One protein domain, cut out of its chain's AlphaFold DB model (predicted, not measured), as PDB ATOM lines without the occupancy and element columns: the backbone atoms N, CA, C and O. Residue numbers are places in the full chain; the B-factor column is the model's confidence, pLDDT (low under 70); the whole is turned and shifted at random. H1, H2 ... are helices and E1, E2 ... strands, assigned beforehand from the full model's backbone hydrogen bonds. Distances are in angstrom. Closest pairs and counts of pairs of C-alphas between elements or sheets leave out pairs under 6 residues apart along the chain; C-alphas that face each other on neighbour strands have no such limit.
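AT A GLANCE: This is residues 10 to 69 of the 182 residues of the protein "DUF4428 domain-containing protein" of Blautia luti (UniProt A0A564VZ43). Look for a small head and one long arm: the short hairpin of E1 and E2, with the one-turn helix H1 following it, makes the head, and the long helix H2 starts beside the hairpin's E2 and runs away from it, so that its far end, with residues 63 to 69, sticks out free. Between H1 and H2, residues 35 to 48 make a long loop with no named element that goes out and folds back to where H2 begins. The printed part has 60 residues, with two named strands and two named helices in the order E1, E2, H1, H2; the sheet has the order E1 - E2 and is antiparallel. The class is mixed, helices and strands, with under half of the residues in named elements. The whole is only just compact, close to loose, with a radius of gyration of the C-alphas of 12.2 A, and it is only just a rod, spanning 39 by 19 by 17 A.

HOW THE PARTS SIT: Begin with the sheet, where E1, residues 21 to 23, and E2, residues 28 to 30, form a hairpin over a tight link of 4 residues. The strands are antiparallel, with 148 degrees between their directions, and the C-alphas of Arg 22 and Leu 29, which face each other, are 5.0 A apart. Look there for N 22 and O 29 at 2.9 A and N 29 and O 22 at 2.8 A, both within hydrogen-bond range. H1, residues 31 to 34, follows E2 by a tight link with no residue between; its closest C-alphas to E1 are those of Lys 31 and Asn 21, 6.7 A apart. H2, residues 49 to 67, comes closest to E2 at the C-alphas of Val 49 and Asn 28, 7.7 A apart. H2 and E1 are apart. H1 and H2 are near each other, with 5 pairs of C-alphas within 10 A. In H2, 14 of 15 O i to N i+4 pairs are within hydrogen-bond range; H1 is too short for such a pair, and its one O i to N i+3 pair is within range.

IN THESE COORDINATES: Find C-alpha 21 at (111.213, 77.261, 100.496), where E1 begins; it runs 6.1 A to C-alpha 23. E2 covers 6.8 A from C-alpha 28 to C-alpha 30, and H1 4.9 A from C-alpha 31 to C-alpha 34. Then find C-alpha 49 at (113.002, 79.152, 87.405); from there H2 runs 27.8 A to C-alpha 67 at (98.799, 56.379, 80.192).

THE WHOLE: The two C-alphas farthest apart are those of Leu 18 and Asp 68, 39.4 A. The printed part runs from residue 10 to residue 69 with no cut. The link from H1 to H2, with 14 residues, is long. The mean pLDDT of the printed part is 90.3, and residues 42 to 45, in that link, are under 70.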
ATOM      1  N   ASP A  10     108.003  81.416  92.539       96.31
ATOM      2  CA  ASP A  10     108.157  81.929  91.172       96.31
ATOM      3  C   ASP A  10     107.512  81.020  90.103       96.31
ATOM      4  O   ASP A  10     107.490  81.347  88.918       96.31
ATOM      5  N   ILE A  11     106.943  79.881  90.522       95.88
ATOM      6  CA  ILE A  11     106.209  78.947  89.657       95.88
ATOM      7  C   ILE A  11     104.691  79.105  89.778       95.88
ATOM      8  O   ILE A  11     104.005  79.158  88.761       95.88
ATOM      9  N   CYS A  12     104.145  79.152  90.999       95.75
ATOM     10  CA  CYS A  12     102.692  79.217  91.216       95.75
ATOM     11  C   CYS A  12     102.186  80.557  91.765       95.75
ATOM     12  O   CYS A  12     100.978  80.732  91.888       95.75
ATOM     13  N   GLY A  13     103.069  81.486  92.138       94.88
ATOM     14  CA  GLY A  13     102.699  82.782  92.718       94.88
ATOM     15  C   GLY A  13     102.190  82.723  94.164       94.88
ATOM     16  O   GLY A  13     101.875  83.755  94.754       94.88
ATOM     17  N   GLU A  14     102.111  81.537  94.773       94.38
ATOM     18  CA  GLU A  14     101.654  81.384  96.155       94.38
ATOM     19  C   GLU A  14     102.737  81.769  97.170       94.38
ATOM     20  O   GLU A  14     103.942  81.655  96.925       94.38
ATOM     21  N   LYS A  15     102.303  82.184  98.366       93.19
ATOM     22  CA  LYS A  15     103.209  82.487  99.481       93.19
ATOM     23  C   LYS A  15     103.842  81.208 100.019       93.19
ATOM     24  O   LYS A  15     103.153  80.245 100.349       93.19
ATOM     25  N   ILE A  16     105.156  81.234 100.194       91.31
ATOM     26  CA  ILE A  16     105.916  80.123 100.749       91.31
ATOM     27  C   ILE A  16     105.974  80.255 102.275       91.31
ATOM     28  O   ILE A  16     106.412  81.272 102.814       91.31
ATOM     29  N   GLY A  17     105.535  79.212 102.984       85.62
ATOM     30  CA  GLY A  17     105.669  79.124 104.442       85.62
ATOM     31  C   GLY A  17     107.122  78.915 104.899       85.62
ATOM     32  O   GLY A  17     107.973  78.510 104.110       85.62
ATOM     33  N   LEU A  18     107.398  79.122 106.193       79.19
ATOM     34  CA  LEU A  18     108.759  79.134 106.767       79.19
ATOM     35  C   LEU A  18     109.648  77.927 106.403       79.19
ATOM     36  O   LEU A  18     110.849  78.093 106.233       79.19
ATOM     37  N   LEU A  19     109.076  76.728 106.263       80.06
ATOM     38  CA  LEU A  19     109.821  75.483 106.007       80.06
ATOM     39  C   LEU A  19     109.629  74.937 104.581       80.06
ATOM     40  O   LEU A  19     110.038  73.821 104.273       80.06
ATOM     41  N   GLY A  20     108.957  75.695 103.710       82.62
ATOM     42  CA  GLY A  20     108.562  75.236 102.378       82.62
ATOM     43  C   GLY A  20     109.439  75.738 101.236       82.62
ATOM     44  O   GLY A  20     109.165  75.378 100.093       82.62
ATOM     45  N   ASN A  21     110.432  76.587 101.524       88.12
ATOM     46  CA  ASN A  21     111.213  77.261 100.496       88.12
ATOM     47  C   ASN A  21     112.388  76.420 100.016       88.12
ATOM     48  O   ASN A  21     113.322  76.162 100.777       88.12
ATOM     49  N   ARG A  22     112.398  76.103  98.725       88.19
ATOM     50  CA  ARG A  22     113.607  75.694  98.012       88.19
ATOM     51  C   ARG A  22     114.130  76.904  97.251       88.19
ATOM     52  O   ARG A  22     113.415  77.466  96.428       88.19
ATOM     53  N   LYS A  23     115.346  77.339  97.580       89.62
ATOM     54  CA  LYS A  23     116.014  78.425  96.861       89.62
ATOM     55  C   LYS A  23     116.507  77.883  95.513       89.62
ATOM     56  O   LYS A  23     117.124  76.821  95.506       89.62
ATOM     57  N   LEU A  24     116.180  78.597  94.442       91.25
ATOM     58  CA  LEU A  24     116.697  78.422  93.085       91.25
ATOM     59  C   LEU A  24     117.810  79.453  92.844       91.25
ATOM     60  O   LEU A  24     117.977  80.374  93.653       91.25
ATOM     61  N   ASP A  25     118.531  79.337  91.735       92.69
ATOM     62  CA  ASP A  25     119.600  80.288  91.402       92.69
ATOM     63  C   ASP A  25     119.060  81.711  91.162       92.69
ATOM     64  O   ASP A  25     119.652  82.689  91.619       92.69
ATOM     65  N   ASP A  26     117.887  81.825  90.536       93.94
ATOM     66  CA  ASP A  26     117.216  83.083  90.182       93.94
ATOM     67  C   ASP A  26     115.794  83.206  90.773       93.94
ATOM     68  O   ASP A  26     115.014  84.056  90.345       93.94
ATOM     69  N   GLY A  27     115.445  82.394  91.783       92.94
ATOM     70  CA  GLY A  27     114.097  82.414  92.364       92.94
ATOM     71  C   GLY A  27     113.860  81.510  93.577       92.94
ATOM     72  O   GLY A  27     114.767  81.093  94.302       92.94
ATOM     73  N   ASN A  28     112.591  81.217  93.829       93.12
ATOM     74  CA  ASN A  28     112.087  80.450  94.956       93.12
ATOM     75  C   ASN A  28     111.005  79.465  94.498       93.12
ATOM     76  O   ASN A  28     110.075  79.801  93.765       93.12
ATOM     77  N   LEU A  29     111.086  78.241  95.008       93.06
ATOM     78  CA  LEU A  29     110.186  77.145  94.681       93.06
ATOM     79  C   LEU A  29     109.484  76.634  95.942       93.06
ATOM     80  O   LEU A  29     110.130  76.265  96.927       93.06
ATOM     81  N   CYS A  30     108.151  76.561  95.906       93.50
ATOM     82  CA  CYS A  30     107.375  75.979  96.998       93.50
ATOM     83  C   CYS A  30     107.428  74.444  96.987       93.50
ATOM     84  O   CYS A  30     107.608  73.797  95.950       93.50
ATOM     85  N   LYS A  31     107.188  73.846  98.158       91.38
ATOM     86  CA  LYS A  31     107.141  72.388  98.342       91.38
ATOM     87  C   LYS A  31     106.175  71.674  97.383       91.38
ATOM     88  O   LYS A  31     106.473  70.563  96.961       91.38
ATOM     89  N   ASP A  32     105.039  72.282  97.043       93.19
ATOM     90  CA  ASP A  32     103.992  71.605  96.271       93.19
ATOM     91  C   ASP A  32     104.287  71.622  94.770       93.19
ATOM     92  O   ASP A  32     104.032  70.630  94.091       93.19
ATOM     93  N   CYS A  33     104.944  72.669  94.259       93.38
ATOM     94  CA  CYS A  33     105.535  72.634  92.920       93.38
ATOM     95  C   CYS A  33     106.718  71.657  92.868       93.38
ATOM     96  O   CYS A  33     106.828  70.874  91.930       93.38
ATOM     97  N   ALA A  34     107.551  71.620  93.912       91.56
ATOM     98  CA  ALA A  34     108.694  70.714  93.970       91.56
ATOM     99  C   ALA A  34     108.314  69.219  93.962       91.56
ATOM    100  O   ALA A  34     109.092  68.404  93.463       91.56
ATOM    101  N   LYS A  35     107.141  68.854  94.498       91.50
ATOM    102  CA  LYS A  35     106.598  67.479  94.465       91.50
ATOM    103  C   LYS A  35     106.144  67.030  93.074       91.50
ATOM    104  O   LYS A  35     106.037  65.833  92.851       91.50
ATOM    105  N   LYS A  36     105.848  67.963  92.164       93.12
ATOM    106  CA  LYS A  36     105.426  67.643  90.788       93.12
ATOM    107  C   LYS A  36     106.606  67.232  89.905       93.12
ATOM    108  O   LYS A  36     106.408  66.548  88.900       93.12
ATOM    109  N   LEU A  37     107.815  67.645  90.288       92.56
ATOM    110  CA  LEU A  37     109.043  67.307  89.582       92.56
ATOM    111  C   LEU A  37     109.317  65.805  89.657       92.56
ATOM    112  O   LEU A  37     108.836  65.124  90.563       92.56
ATOM    113  N   SER A  38     110.108  65.296  88.715       91.06
ATOM    114  CA  SER A  38     110.514  63.888  88.703       91.06
ATOM    115  C   SER A  38     111.207  63.538  90.027       91.06
ATOM    116  O   SER A  38     111.934  64.380  90.567       91.06
ATOM    117  N   PRO A  39     110.997  62.334  90.589       85.75
ATOM    118  CA  PRO A  39     111.769  61.862  91.737       85.75
ATOM    119  C   PRO A  39     113.271  61.805  91.428       85.75
ATOM    120  O   PRO A  39     114.062  62.145  92.305       85.75
ATOM    121  N   TRP A  40     113.629  61.489  90.182       86.31
ATOM    122  CA  TRP A  40     115.002  61.383  89.698       86.31
ATOM    123  C   TRP A  40     115.636  62.731  89.370       86.31
ATOM    124  O   TRP A  40     116.844  62.791  89.272       86.31
ATOM    125  N   PHE A  41     114.855  63.813  89.240       87.25
ATOM    126  CA  PHE A  41     115.388  65.135  88.896       87.25
ATOM    127  C   PHE A  41     116.478  65.587  89.885       87.25
ATOM    128  O   PHE A  41     116.173  65.924  91.046       87.25
ATOM    129  N   GLU A  42     117.718  65.569  89.392       68.56
ATOM    130  CA  GLU A  42     118.950  65.949  90.085       68.56
ATOM    131  C   GLU A  42     119.077  67.487  90.174       68.56
ATOM    132  O   GLU A  42     118.271  68.229  89.614       68.56
ATOM    133  N   ASP A  43     120.016  67.992  90.979       63.22
ATOM    134  CA  ASP A  43     120.406  69.416  91.047       63.22
ATOM    135  C   ASP A  43     119.310  70.478  91.231       63.22
ATOM    136  O   ASP A  43     119.458  71.655  90.897       63.22
ATOM    137  N   ARG A  44     118.245  70.119  91.951       61.91
ATOM    138  CA  ARG A  44     117.130  71.032  92.278       61.91
ATOM    139  C   ARG A  44     117.528  72.330  92.996       61.91
ATOM    140  O   ARG A  44     116.681  73.204  93.153       61.91
ATOM    141  N   ARG A  45     118.746  72.416  93.544       62.06
ATOM    142  CA  ARG A  45     119.249  73.588  94.285       62.06
ATOM    143  C   ARG A  45     119.993  74.595  93.403       62.06
ATOM    144  O   ARG A  45     120.091  75.738  93.827       62.06
ATOM    145  N   HIS A  46     120.461  74.174  92.227       78.69
ATOM    146  CA  HIS A  46     121.136  75.012  91.226       78.69
ATOM    147  C   HIS A  46     120.296  75.184  89.953       78.69
ATOM    148  O   HIS A  46     120.771  75.640  88.923       78.69
ATOM    149  N   SER A  47     119.027  74.781  90.000       87.88
ATOM    150  CA  SER A  47     118.094  75.024  88.906       87.88
ATOM    151  C   SER A  47     117.660  76.488  88.900       87.88
ATOM    152  O   SER A  47     117.418  77.072  89.959       87.88
ATOM    153  N   THR A  48     117.473  77.045  87.710       93.06
ATOM    154  CA  THR A  48     116.759  78.306  87.487       93.06
ATOM    155  C   THR A  48     115.243  78.090  87.469       93.06
ATOM    156  O   THR A  48     114.751  76.968  87.323       93.06
ATOM    157  N   VAL A  49     114.464  79.167  87.575       94.31
ATOM    158  CA  VAL A  49     113.002  79.152  87.405       94.31
ATOM    159  C   VAL A  49     112.619  78.550  86.052       94.31
ATOM    160  O   VAL A  49     111.648  77.793  85.965       94.31
ATOM    161  N   GLU A  50     113.385  78.849  85.006       94.44
ATOM    162  CA  GLU A  50     113.140  78.313  83.669       94.44
ATOM    163  C   GLU A  50     113.403  76.803  83.602       94.44
ATOM    164  O   GLU A  50     112.588  76.070  83.043       94.44
ATOM    165  N   ASP A  51     114.462  76.301  84.243       92.75
ATOM    166  CA  ASP A  51     114.719  74.855  84.324       92.75
ATOM    167  C   ASP A  51     113.546  74.119  84.977       92.75
ATOM    168  O   ASP A  51     113.088  73.095  84.467       92.75
ATOM    169  N   ILE A  52     112.994  74.680  86.061       93.94
ATOM    170  CA  ILE A  52     111.822  74.117  86.736       93.94
ATOM    171  C   ILE A  52     110.595  74.106  85.816       93.94
ATOM    172  O   ILE A  52     109.864  73.114  85.790       93.94
ATOM    173  N   LYS A  53     110.355  75.172  85.041       95.00
ATOM    174  CA  LYS A  53     109.240  75.218  84.080       95.00
ATOM    175  C   LYS A  53     109.384  74.153  82.998       95.00
ATOM    176  O   LYS A  53     108.429  73.414  82.758       95.00
ATOM    177  N   ARG A  54     110.569  74.025  82.395       94.44
ATOM    178  CA  ARG A  54     110.824  73.004  81.367       94.44
ATOM    179  C   ARG A  54     110.686  71.588  81.934       94.44
ATOM    180  O   ARG A  54     110.135  70.710  81.273       94.44
ATOM    181  N   GLN A  55     111.110  71.374  83.180       93.31
ATOM    182  CA  GLN A  55     110.937  70.100  83.874       93.31
ATOM    183  C   GLN A  55     109.445  69.783  84.069       93.31
ATOM    184  O   GLN A  55     109.008  68.681  83.747       93.31
ATOM    185  N   LEU A  56     108.637  70.748  84.525       94.38
ATOM    186  CA  LEU A  56     107.187  70.577  84.677       94.38
ATOM    187  C   LEU A  56     106.490  70.295  83.340       94.38
ATOM    188  O   LEU A  56     105.597  69.450  83.285       94.38
ATOM    189  N   GLU A  57     106.915  70.945  82.258       94.75
ATOM    190  CA  GLU A  57     106.417  70.654  80.911       94.75
ATOM    191  C   GLU A  57     106.751  69.215  80.490       94.75
ATOM    192  O   GLU A  57     105.889  68.489  79.989       94.75
ATOM    193  N   TYR A  58     107.985  68.768  80.746       94.56
ATOM    194  CA  TYR A  58     108.381  67.376  80.546       94.56
ATOM    195  C   TYR A  58     107.493  66.415  81.352       94.56
ATOM    196  O   TYR A  58     107.018  65.422  80.802       94.56
ATOM    197  N   ARG A  59     107.198  66.725  82.621       95.06
ATOM    198  CA  ARG A  59     106.325  65.894  83.470       95.06
ATOM    199  C   ARG A  59     104.920  65.768  82.905       95.06
ATOM    200  O   ARG A  59     104.331  64.693  83.012       95.06
ATOM    201  N   GLU A  60     104.410  66.821  82.279       94.56
ATOM    202  CA  GLU A  60     103.078  66.797  81.685       94.56
ATOM    203  C   GLU A  60     103.024  66.010  80.379       94.56
ATOM    204  O   GLU A  60     102.079  65.250  80.162       94.56
ATOM    205  N   LYS A  61     104.088  66.064  79.571       94.38
ATOM    206  CA  LYS A  61     104.267  65.143  78.437       94.38
ATOM    207  C   LYS A  61     104.399  63.691  78.914       94.38
ATOM    208  O   LYS A  61     103.800  62.795  78.320       94.38
ATOM    209  N   ASN A  62     105.118  63.459  80.014       95.88
ATOM    210  CA  ASN A  62     105.332  62.126  80.575       95.88
ATOM    211  C   ASN A  62     104.031  61.471  81.066       95.88
ATOM    212  O   ASN A  62     103.880  60.266  80.900       95.88
ATOM    213  N   LYS A  63     103.042  62.230  81.567       96.44
ATOM    214  CA  LYS A  63     101.731  61.657  81.944       96.44
ATOM    215  C   LYS A  63     101.075  60.898  80.797       96.44
ATOM    216  O   LYS A  63     100.521  59.824  81.016       96.44
ATOM    217  N   LYS A  64     101.162  61.435  79.577       95.81
ATOM    218  CA  LYS A  64     100.656  60.749  78.386       95.81
ATOM    219  C   LYS A  64     101.438  59.464  78.119       95.81
ATOM    220  O   LYS A  64     100.830  58.433  77.871       95.81
ATOM    221  N   ALA A  65     102.766  59.503  78.249       95.94
ATOM    222  CA  ALA A  65     103.598  58.310  78.116       95.94
ATOM    223  C   ALA A  65     103.234  57.227  79.147       95.94
ATOM    224  O   ALA A  65     103.203  56.058  78.784       95.94
ATOM    225  N   VAL A  66     102.905  57.604  80.390       97.12
ATOM    226  CA  VAL A  66     102.435  56.678  81.438       97.12
ATOM    227  C   VAL A  66     101.084  56.064  81.074       97.12
ATOM    228  O   VAL A  66     100.923  54.854  81.192       97.12
ATOM    229  N   MET A  67     100.117  56.873  80.623       96.38
ATOM    230  CA  MET A  67      98.799  56.379  80.192       96.38
ATOM    231  C   MET A  67      98.902  55.422  79.000       96.38
ATOM    232  O   MET A  67      98.174  54.438  78.930       96.38
ATOM    233  N   ASP A  68      99.816  55.715  78.077       96.56
ATOM    234  CA  ASP A  68     100.024  54.946  76.856       96.56
ATOM    235  C   ASP A  68     100.957  53.730  77.066       96.56
ATOM    236  O   ASP A  68     101.201  52.988  76.110       96.56
ATOM    237  N   PHE A  69     101.532  53.535  78.257       97.75
ATOM    238  CA  PHE A  69     102.533  52.497  78.522       97.75
ATOM    239  C   PHE A  69     101.898  51.101  78.566       97.75
ATOM    240  O   PHE A  69     100.965  50.857  79.333       97.75
TER     241      PHE A  69